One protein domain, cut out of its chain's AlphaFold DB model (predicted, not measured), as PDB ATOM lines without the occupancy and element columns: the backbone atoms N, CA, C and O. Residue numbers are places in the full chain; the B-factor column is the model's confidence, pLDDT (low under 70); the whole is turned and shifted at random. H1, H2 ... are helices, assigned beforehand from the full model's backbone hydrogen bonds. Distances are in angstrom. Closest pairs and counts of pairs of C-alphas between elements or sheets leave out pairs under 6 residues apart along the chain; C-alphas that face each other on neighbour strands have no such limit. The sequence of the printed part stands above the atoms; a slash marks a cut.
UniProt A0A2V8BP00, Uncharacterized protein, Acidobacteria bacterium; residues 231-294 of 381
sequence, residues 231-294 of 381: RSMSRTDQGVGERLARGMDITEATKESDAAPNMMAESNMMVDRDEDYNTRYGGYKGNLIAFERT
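Overview. This is residues 231 to 294 of the 381 residues of an uncharacterized protein of Acidobacteria bacterium (UniProt A0A2V8BP00). Two helices set crosswise, H1 and H4, pack on each other, with H4 running along the longest axis and H1 lying across it beside the first half of H4. The tiny helix H2 folds back on H1, and beyond it a long loop, whose residues 258 to 263 stick out, leads to the short helix H3, which touches no other helix. The printed part has 64 residues with four named helices, in the order H1, H2, H3, H4, and no named strand; the class is all helix. It is compact by its radius of gyration of the C-alphas, 12.1 A, yet elongated in outline, with spans of 39 by 21 by 20 A.

Arrangement. H1, residues 235 to 245, and H4, residues 279 to 293, touch, and their closest C-alphas, those of Asp 237 and Tyr 284, are 4.7 A apart. Their lines stand about perpendicular, at 86 degrees. H1 also touches H2, residues 250 to 253, where the closest C-alphas, those of Arg 243 and Ala 253, are 5.0 A apart. H2 and H4 are close but not clearly touching, with the closest C-alphas, those of Ile 250 and Tyr 281, 7.1 A apart. H3, residues 266 to 271, is apart from H1 and from H2, and only just apart from H4, at a closest C-alpha distance of 8.2 A. In H1, H3 and H4 every O i to N i+4 pair is within hydrogen-bond range; H2 is too short for such a pair, and its one O i to N i+3 pair is within range.

Along the chain. H1 begins at C-alpha 235, at (-31.778, -7.209, -22.284), and is 15.1 A from first to last C-alpha. H2 spans 5.0 A from C-alpha 250 to C-alpha 253. H3 spans 8.9 A and begins at C-alpha 266, at (-19.768, -22.288, -34.993). H4, the longest with 15 residues, spans 20.3 A and ends at C-alpha 293, at (-25.609, 12.069, -27.416).

Size, cuts and confidence. The two C-alphas farthest apart, those of Asn 262 and Thr 294, are 39.3 A apart, while the first and last printed C-alphas, those of Arg 231 and Thr 294, are 9.2 A apart. The printed part has no cut. The link from H1 to H2 is tight, with 4 residues; that from H2 to H3 is long, with 12; and that from H3 to H4 is short, with 7. The mean pLDDT of the printed part is 76.1, and residues 256 to 277 are under 70.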
ATOM      1  N   ARG A 231     -33.828   5.958 -21.609       80.44
ATOM      2  CA  ARG A 231     -32.745   5.261 -20.903       80.44
ATOM      3  C   ARG A 231     -32.834   3.742 -21.034       80.44
ATOM      4  O   ARG A 231     -32.204   3.027 -20.260       80.44
ATOM      5  N   SER A 232     -33.659   3.233 -21.950       78.00
ATOM      6  CA  SER A 232     -33.798   1.791 -22.143       78.00
ATOM      7  C   SER A 232     -32.686   1.239 -23.026       78.00
ATOM      8  O   SER A 232     -32.423   1.771 -24.096       78.00
ATOM      9  N   MET A 233     -32.117   0.121 -22.595       85.25
ATOM     10  CA  MET A 233     -31.163  -0.699 -23.341       85.25
ATOM     11  C   MET A 233     -31.765  -2.107 -23.500       85.25
ATOM     12  O   MET A 233     -32.565  -2.513 -22.652       85.25
ATOM     13  N   SER A 234     -31.434  -2.850 -24.563       84.88
ATOM     14  CA  SER A 234     -31.947  -4.220 -24.742       84.88
ATOM     15  C   SER A 234     -31.478  -5.144 -23.604       84.88
ATOM     16  O   SER A 234     -30.451  -4.886 -22.980       84.88
ATOM     17  N   ARG A 235     -32.207  -6.237 -23.318       85.38
ATOM     18  CA  ARG A 235     -31.778  -7.209 -22.284       85.38
ATOM     19  C   ARG A 235     -30.393  -7.788 -22.584       85.38
ATOM     20  O   ARG A 235     -29.613  -7.999 -21.661       85.38
ATOM     21  N   THR A 236     -30.098  -8.016 -23.860       85.44
ATOM     22  CA  THR A 236     -28.803  -8.526 -24.317       85.44
ATOM     23  C   THR A 236     -27.689  -7.536 -24.002       85.44
ATOM     24  O   THR A 236     -26.738  -7.895 -23.314       85.44
ATOM     25  N   ASP A 237     -27.841  -6.277 -24.420       88.50
ATOM     26  CA  ASP A 237     -26.830  -5.236 -24.207       88.50
ATOM     27  C   ASP A 237     -26.646  -4.921 -22.711       88.50
ATOM     28  O   ASP A 237     -25.519  -4.724 -22.255       88.50
ATOM     29  N   GLN A 238     -27.733  -4.941 -21.923       87.94
ATOM     30  CA  GLN A 238     -27.667  -4.811 -20.461       87.94
ATOM     31  C   GLN A 238     -26.836  -5.938 -19.844       87.94
ATOM     32  O   GLN A 238     -25.956  -5.673 -19.031       87.94
ATOM     33  N   GLY A 239     -27.074  -7.185 -20.266       89.00
ATOM     34  CA  GLY A 239     -26.318  -8.346 -19.798       89.00
ATOM     35  C   GLY A 239     -24.825  -8.247 -20.118       89.00
ATOM     36  O   GLY A 239     -24.001  -8.544 -19.255       89.00
ATOM     37  N   VAL A 240     -24.465  -7.766 -21.315       89.00
ATOM     38  CA  VAL A 240     -23.063  -7.482 -21.674       89.00
ATOM     39  C   VAL A 240     -22.471  -6.443 -20.721       89.00
ATOM     40  O   VAL A 240     -21.427  -6.689 -20.120       89.00
ATOM     41  N   GLY A 241     -23.160  -5.316 -20.518       89.88
ATOM     42  CA  GLY A 241     -22.719  -4.257 -19.609       89.88
ATOM     43  C   GLY A 241     -22.527  -4.731 -18.166       89.88
ATOM     44  O   GLY A 241     -21.520  -4.403 -17.541       89.88
ATOM     45  N   GLU A 242     -23.443  -5.548 -17.638       91.19
ATOM     46  CA  GLU A 242     -23.329  -6.123 -16.293       91.19
ATOM     47  C   GLU A 242     -22.125  -7.058 -16.148       91.19
ATOM     48  O   GLU A 242     -21.456  -7.039 -15.115       91.19
ATOM     49  N   ARG A 243     -21.843  -7.887 -17.160       92.31
ATOM     50  CA  ARG A 243     -20.702  -8.811 -17.142       92.31
ATOM     51  C   ARG A 243     -19.374  -8.062 -17.229       92.31
ATOM     52  O   ARG A 243     -18.481  -8.337 -16.430       92.31
ATOM     53  N   LEU A 244     -19.292  -7.056 -18.103       90.88
ATOM     54  CA  LEU A 244     -18.146  -6.143 -18.173       90.88
ATOM     55  C   LEU A 244     -17.931  -5.412 -16.839       90.88
ATOM     56  O   LEU A 244     -16.809  -5.334 -16.349       90.88
ATOM     57  N   ALA A 245     -19.001  -4.931 -16.197       91.75
ATOM     58  CA  ALA A 245     -18.919  -4.267 -14.894       91.75
ATOM     59  C   ALA A 245     -18.438  -5.194 -13.761       91.75
ATOM     60  O   ALA A 245     -17.916  -4.715 -12.756       91.75
ATOM     61  N   ARG A 246     -18.587  -6.518 -13.917       94.12
ATOM     62  CA  ARG A 246     -18.031  -7.539 -13.010       94.12
ATOM     63  C   ARG A 246     -16.586  -7.928 -13.347       94.12
ATOM     64  O   ARG A 246     -16.029  -8.775 -12.656       94.12
ATOM     65  N   GLY A 247     -15.985  -7.319 -14.370       91.25
ATOM     66  CA  GLY A 247     -14.592  -7.533 -14.760       91.25
ATOM     67  C   GLY A 247     -14.358  -8.673 -15.752       91.25
ATOM     68  O   GLY A 247     -13.206  -9.061 -15.924       91.25
ATOM     69  N   MET A 248     -15.404  -9.212 -16.392       90.00
ATOM     70  CA  MET A 248     -15.223 -10.153 -17.510       90.00
ATOM     71  C   MET A 248     -14.614  -9.438 -18.719       90.00
ATOM     72  O   MET A 248     -14.916  -8.264 -18.958       90.00
ATOM     73  N   ASP A 249     -13.799 -10.154 -19.494       89.12
ATOM     74  CA  ASP A 249     -13.333  -9.656 -20.790       89.12
ATOM     75  C   ASP A 249     -14.487  -9.567 -21.808       89.12
ATOM     76  O   ASP A 249     -15.602 -10.042 -21.562       89.12
ATOM     77  N   ILE A 250     -14.248  -8.911 -22.947       84.56
ATOM     78  CA  ILE A 250     -15.287  -8.688 -23.965       84.56
ATOM     79  C   ILE A 250     -15.811 -10.028 -24.490       84.56
ATOM     80  O   ILE A 250     -17.025 -10.214 -24.566       84.56
ATOM     81  N   THR A 251     -14.911 -10.971 -24.776       82.94
ATOM     82  CA  THR A 251     -15.241 -12.296 -25.317       82.94
ATOM     83  C   THR A 251     -16.146 -13.090 -24.369       82.94
ATOM     84  O   THR A 251     -17.077 -13.771 -24.803       82.94
ATOM     85  N   GLU A 252     -15.903 -13.031 -23.062       83.38
ATOM     86  CA  GLU A 252     -16.722 -13.669 -22.035       83.38
ATOM     87  C   GLU A 252     -18.035 -12.924 -21.796       83.38
ATOM     88  O   GLU A 252     -19.096 -13.548 -21.710       83.38
ATOM     89  N   ALA A 253     -17.993 -11.592 -21.742       85.12
ATOM     90  CA  ALA A 253     -19.160 -10.763 -21.479       85.12
ATOM     91  C   ALA A 253     -20.218 -10.839 -22.591       85.12
ATOM     92  O   ALA A 253     -21.410 -10.671 -22.316       85.12
ATOM     93  N   THR A 254     -19.816 -11.123 -23.831       84.56
ATOM     94  CA  THR A 254     -20.727 -11.200 -24.980       84.56
ATOM     95  C   THR A 254     -21.342 -12.574 -25.213       84.56
ATOM     96  O   THR A 254     -22.216 -12.690 -26.069       84.56
ATOM     97  N   LYS A 255     -20.969 -13.611 -24.452       80.12
ATOM     98  CA  LYS A 255     -21.615 -14.935 -24.538       80.12
ATOM     99  C   LYS A 255     -23.055 -14.869 -24.004       80.12
ATOM    100  O   LYS A 255     -23.321 -14.226 -22.985       80.12
ATOM    101  N   GLU A 256     -24.013 -15.524 -24.665       65.75
ATOM    102  CA  GLU A 256     -25.360 -15.689 -24.089       65.75
ATOM    103  C   GLU A 256     -25.304 -16.675 -22.925       65.75
ATOM    104  O   GLU A 256     -24.808 -17.789 -23.066       65.75
ATOM    105  N   SER A 257     -25.845 -16.274 -21.778       56.16
ATOM    106  CA  SER A 257     -25.934 -17.130 -20.592       56.16
ATOM    107  C   SER A 257     -27.042 -18.187 -20.675       56.16
ATOM    108  O   SER A 257     -27.034 -19.113 -19.872       56.16
ATOM    109  N   ASP A 258     -27.972 -18.067 -21.633       51.16
ATOM    110  CA  ASP A 258     -29.234 -18.827 -21.633       51.16
ATOM    111  C   ASP A 258     -29.371 -19.800 -22.823       51.16
ATOM    112  O   ASP A 258     -30.344 -20.551 -22.903       51.16
ATOM    113  N   ALA A 259     -28.404 -19.829 -23.746       46.56
ATOM    114  CA  ALA A 259     -28.355 -20.849 -24.786       46.56
ATOM    115  C   ALA A 259     -27.666 -22.098 -24.225       46.56
ATOM    116  O   ALA A 259     -26.515 -22.040 -23.788       46.56
ATOM    117  N   ALA A 260     -28.351 -23.245 -24.251       43.03
ATOM    118  CA  ALA A 260     -27.688 -24.522 -24.015       43.03
ATOM    119  C   ALA A 260     -26.467 -24.625 -24.959       43.03
ATOM    120  O   ALA A 260     -26.609 -24.303 -26.143       43.03
ATOM    121  N   PRO A 261     -25.292 -25.077 -24.480       47.41
ATOM    122  CA  PRO A 261     -24.015 -24.999 -25.203       47.41
ATOM    123  C   PRO A 261     -23.995 -25.646 -26.603       47.41
ATOM    124  O   PRO A 261     -23.074 -25.400 -27.370       47.41
ATOM    125  N   ASN A 262     -25.028 -26.411 -26.973       49.06
ATOM    126  CA  ASN A 262     -25.158 -27.090 -28.264       49.06
ATOM    127  C   ASN A 262     -26.035 -26.362 -29.307       49.06
ATOM    128  O   ASN A 262     -26.355 -26.960 -30.330       49.06
ATOM    129  N   MET A 263     -26.469 -25.117 -29.072       45.62
ATOM    130  CA  MET A 263     -27.386 -24.396 -29.983       45.62
ATOM    131  C   MET A 263     -26.763 -23.187 -30.700       45.62
ATOM    132  O   MET A 263     -27.432 -22.557 -31.517       45.62
ATOM    133  N   MET A 264     -25.496 -22.850 -30.436       54.06
ATOM    134  CA  MET A 264     -24.803 -21.794 -31.180       54.06
ATOM    135  C   MET A 264     -24.094 -22.372 -32.403       54.06
ATOM    136  O   MET A 264     -23.268 -23.271 -32.280       54.06
ATOM    137  N   ALA A 265     -24.390 -21.832 -33.587       56.53
ATOM    138  CA  ALA A 265     -23.636 -22.147 -34.795       56.53
ATOM    139  C   ALA A 265     -22.162 -21.729 -34.628       56.53
ATOM    140  O   ALA A 265     -21.883 -20.630 -34.144       56.53
ATOM    141  N   GLU A 266     -21.216 -22.568 -35.064       54.06
ATOM    142  CA  GLU A 266     -19.768 -22.288 -34.993       54.06
ATOM    143  C   GLU A 266     -19.382 -20.956 -35.660       54.06
ATOM    144  O   GLU A 266     -18.462 -20.277 -35.206       54.06
ATOM    145  N   SER A 267     -20.136 -20.529 -36.680       50.88
ATOM    146  CA  SER A 267     -19.985 -19.222 -37.327       50.88
ATOM    147  C   SER A 267     -20.158 -18.051 -36.356       50.88
ATOM    148  O   SER A 267     -19.425 -17.070 -36.446       50.88
ATOM    149  N   ASN A 268     -21.080 -18.160 -35.395       55.81
ATOM    150  CA  ASN A 268     -21.326 -17.114 -34.399       55.81
ATOM    151  C   ASN A 268     -20.231 -17.109 -33.322       55.81
ATOM    152  O   ASN A 268     -19.842 -16.045 -32.855       55.81
ATOM    153  N   MET A 269     -19.673 -18.279 -32.986       57.38
ATOM    154  CA  MET A 269     -18.546 -18.374 -32.048       57.38
ATOM    155  C   MET A 269     -17.252 -17.762 -32.601       57.38
ATOM    156  O   MET A 269     -16.436 -17.270 -31.825       57.38
ATOM    157  N   MET A 270     -17.046 -17.806 -33.920       56.59
ATOM    158  CA  MET A 270     -15.869 -17.217 -34.570       56.59
ATOM    159  C   MET A 270     -15.966 -15.689 -34.674       56.59
ATOM    160  O   MET A 270     -14.957 -15.021 -34.478       56.59
ATOM    161  N   VAL A 271     -17.162 -15.136 -34.914       53.84
ATOM    162  CA  VAL A 271     -17.398 -13.678 -34.933       53.84
ATOM    163  C   VAL A 271     -17.315 -13.071 -33.526       53.84
ATOM    164  O   VAL A 271     -16.758 -11.993 -33.367       53.84
ATOM    165  N   ASP A 272     -17.782 -13.777 -32.489       55.44
ATOM    166  CA  ASP A 272     -17.725 -13.286 -31.101       55.44
ATOM    167  C   ASP A 272     -16.290 -13.263 -30.514       55.44
ATOM    168  O   ASP A 272     -16.066 -12.601 -29.499       55.44
ATOM    169  N   ARG A 273     -15.317 -13.953 -31.138       60.28
ATOM    170  CA  ARG A 273     -13.883 -13.927 -30.760       60.28
ATOM    171  C   ARG A 273     -13.122 -12.723 -31.307       60.28
ATOM    172  O   ARG A 273     -12.048 -12.416 -30.797       60.28
ATOM    173  N   ASP A 274     -13.634 -12.099 -32.360       63.97
ATOM    174  CA  ASP A 274     -13.036 -10.911 -32.946       63.97
ATOM    175  C   ASP A 274     -13.648  -9.680 -32.268       63.97
ATOM    176  O   ASP A 274     -14.780  -9.287 -32.557       63.97
ATOM    177  N   GLU A 275     -12.920  -9.096 -31.312       61.78
ATOM    178  CA  GLU A 275     -13.392  -7.931 -30.553       61.78
ATOM    179  C   GLU A 275     -13.695  -6.722 -31.457       61.78
ATOM    180  O   GLU A 275     -14.559  -5.913 -31.105       61.78
ATOM    181  N   ASP A 276     -13.068  -6.641 -32.639       62.97
ATOM    182  CA  ASP A 276     -13.291  -5.569 -33.615       62.97
ATOM    183  C   ASP A 276     -14.609  -5.751 -34.397       62.97
ATOM    184  O   ASP A 276     -15.188  -4.769 -34.872       62.97
ATOM    185  N   TYR A 277     -15.131  -6.982 -34.489       66.56
ATOM    186  CA  TYR A 277     -16.368  -7.325 -35.214       66.56
ATOM    187  C   TYR A 277     -17.485  -7.897 -34.325       66.56
ATOM    188  O   TYR A 277     -18.526  -8.342 -34.824       66.56
ATOM    189  N   ASN A 278     -17.327  -7.839 -33.003       80.75
ATOM    190  CA  ASN A 278     -18.313  -8.351 -32.062       80.75
ATOM    191  C   ASN A 278     -19.574  -7.468 -32.032       80.75
ATOM    192  O   ASN A 278     -19.627  -6.407 -31.403       80.75
ATOM    193  N   THR A 279     -20.628  -7.929 -32.704       82.75
ATOM    194  CA  THR A 279     -21.886  -7.181 -32.859       82.75
ATOM    195  C   THR A 279     -22.608  -6.902 -31.537       82.75
ATOM    196  O   THR A 279     -23.261  -5.866 -31.418       82.75
ATOM    197  N   ARG A 280     -22.468  -7.767 -30.521       84.25
ATOM    198  CA  ARG A 280     -23.074  -7.571 -29.190       84.25
ATOM    199  C   ARG A 280     -22.331  -6.508 -28.390       84.25
ATOM    200  O   ARG A 280     -22.960  -5.644 -27.779       84.25
ATOM    201  N   TYR A 281     -21.001  -6.528 -28.426       86.12
ATOM    202  CA  TYR A 281     -20.201  -5.450 -27.851       86.12
ATOM    203  C   TYR A 281     -20.456  -4.128 -28.586       86.12
ATOM    204  O   TYR A 281     -20.674  -3.101 -27.944       86.12
ATOM    205  N   GLY A 282     -20.534  -4.164 -29.919       87.81
ATOM    206  CA  GLY A 282     -20.931  -3.029 -30.751       87.81
ATOM    207  C   GLY A 282     -22.314  -2.481 -30.390       87.81
ATOM    208  O   GLY A 282     -22.468  -1.269 -30.259       87.81
ATOM    209  N   GLY A 283     -23.300  -3.351 -30.146       88.00
ATOM    210  CA  GLY A 283     -24.635  -2.985 -29.661       88.00
ATOM    211  C   GLY A 283     -24.590  -2.281 -28.306       88.00
ATOM    212  O   GLY A 283     -25.092  -1.161 -28.167       88.00
ATOM    213  N   TYR A 284     -23.902  -2.866 -27.323       90.00
ATOM    214  CA  TYR A 284     -23.684  -2.250 -26.012       90.00
ATOM    215  C   TYR A 284     -23.000  -0.875 -26.116       90.00
ATOM    216  O   TYR A 284     -23.515   0.117 -25.593       90.00
ATOM    217  N   LYS A 285     -21.880  -0.773 -26.844       90.56
ATOM    218  CA  LYS A 285     -21.147   0.492 -27.045       90.56
ATOM    219  C   LYS A 285     -21.982   1.516 -27.810       90.56
ATOM    220  O   LYS A 285     -21.968   2.692 -27.456       90.56
ATOM    221  N   GLY A 286     -22.749   1.079 -28.805       89.75
ATOM    222  CA  GLY A 286     -23.694   1.911 -29.544       89.75
ATOM    223  C   GLY A 286     -24.753   2.529 -28.634       89.75
ATOM    224  O   GLY A 286     -24.995   3.731 -28.720       89.75
ATOM    225  N   ASN A 287     -25.319   1.754 -27.701       88.25
ATOM    226  CA  ASN A 287     -26.250   2.269 -26.692       88.25
ATOM    227  C   ASN A 287     -25.584   3.299 -25.760       88.25
ATOM    228  O   ASN A 287     -26.212   4.305 -25.433       88.25
ATOM    229  N   LEU A 288     -24.323   3.095 -25.356       88.31
ATOM    230  CA  LEU A 288     -23.586   4.081 -24.551       88.31
ATOM    231  C   LEU A 288     -23.376   5.396 -25.311       88.31
ATOM    232  O   LEU A 288     -23.686   6.464 -24.789       88.31
ATOM    233  N   ILE A 289     -22.929   5.325 -26.568       89.75
ATOM    234  CA  ILE A 289     -22.750   6.505 -27.427       89.75
ATOM    235  C   ILE A 289     -24.092   7.213 -27.650       89.75
ATOM    236  O   ILE A 289     -24.170   8.443 -27.616       89.75
ATOM    237  N   ALA A 290     -25.167   6.453 -27.876       87.31
ATOM    238  CA  ALA A 290     -26.507   7.007 -28.005       87.31
ATOM    239  C   ALA A 290     -26.927   7.731 -26.719       87.31
ATOM    240  O   ALA A 290     -27.442   8.845 -26.797       87.31
ATOM    241  N   PHE A 291     -26.656   7.153 -25.546       85.12
ATOM    242  CA  PHE A 291     -26.942   7.774 -24.255       85.12
ATOM    243  C   PHE A 291     -26.162   9.082 -24.050       85.12
ATOM    244  O   PHE A 291     -26.750  10.074 -23.631       85.12
ATOM    245  N   GLU A 292     -24.878   9.124 -24.416       86.25
ATOM    246  CA  GLU A 292     -24.045  10.337 -24.344       86.25
ATOM    247  C   GLU A 292     -24.543  11.461 -25.263       86.25
ATOM    248  O   GLU A 292     -24.429  12.643 -24.936       86.25
ATOM    249  N   ARG A 293     -25.107  11.106 -26.422       88.88
ATOM    250  CA  ARG A 293     -25.609  12.069 -27.416       88.88
ATOM    251  C   ARG A 293     -27.061  12.480 -27.183       88.88
ATOM    252  O   ARG A 293     -27.492  13.520 -27.685       88.88
ATOM    253  N   THR A 294     -27.829  11.676 -26.454       86.19
ATOM    254  CA  THR A 294     -29.255  11.919 -26.228       86.19
ATOM    255  C   THR A 294     -29.447  12.964 -25.138       86.19
ATOM    256  O   THR A 294     -28.988  12.820 -24.006       86.19
TER     257      THR A 294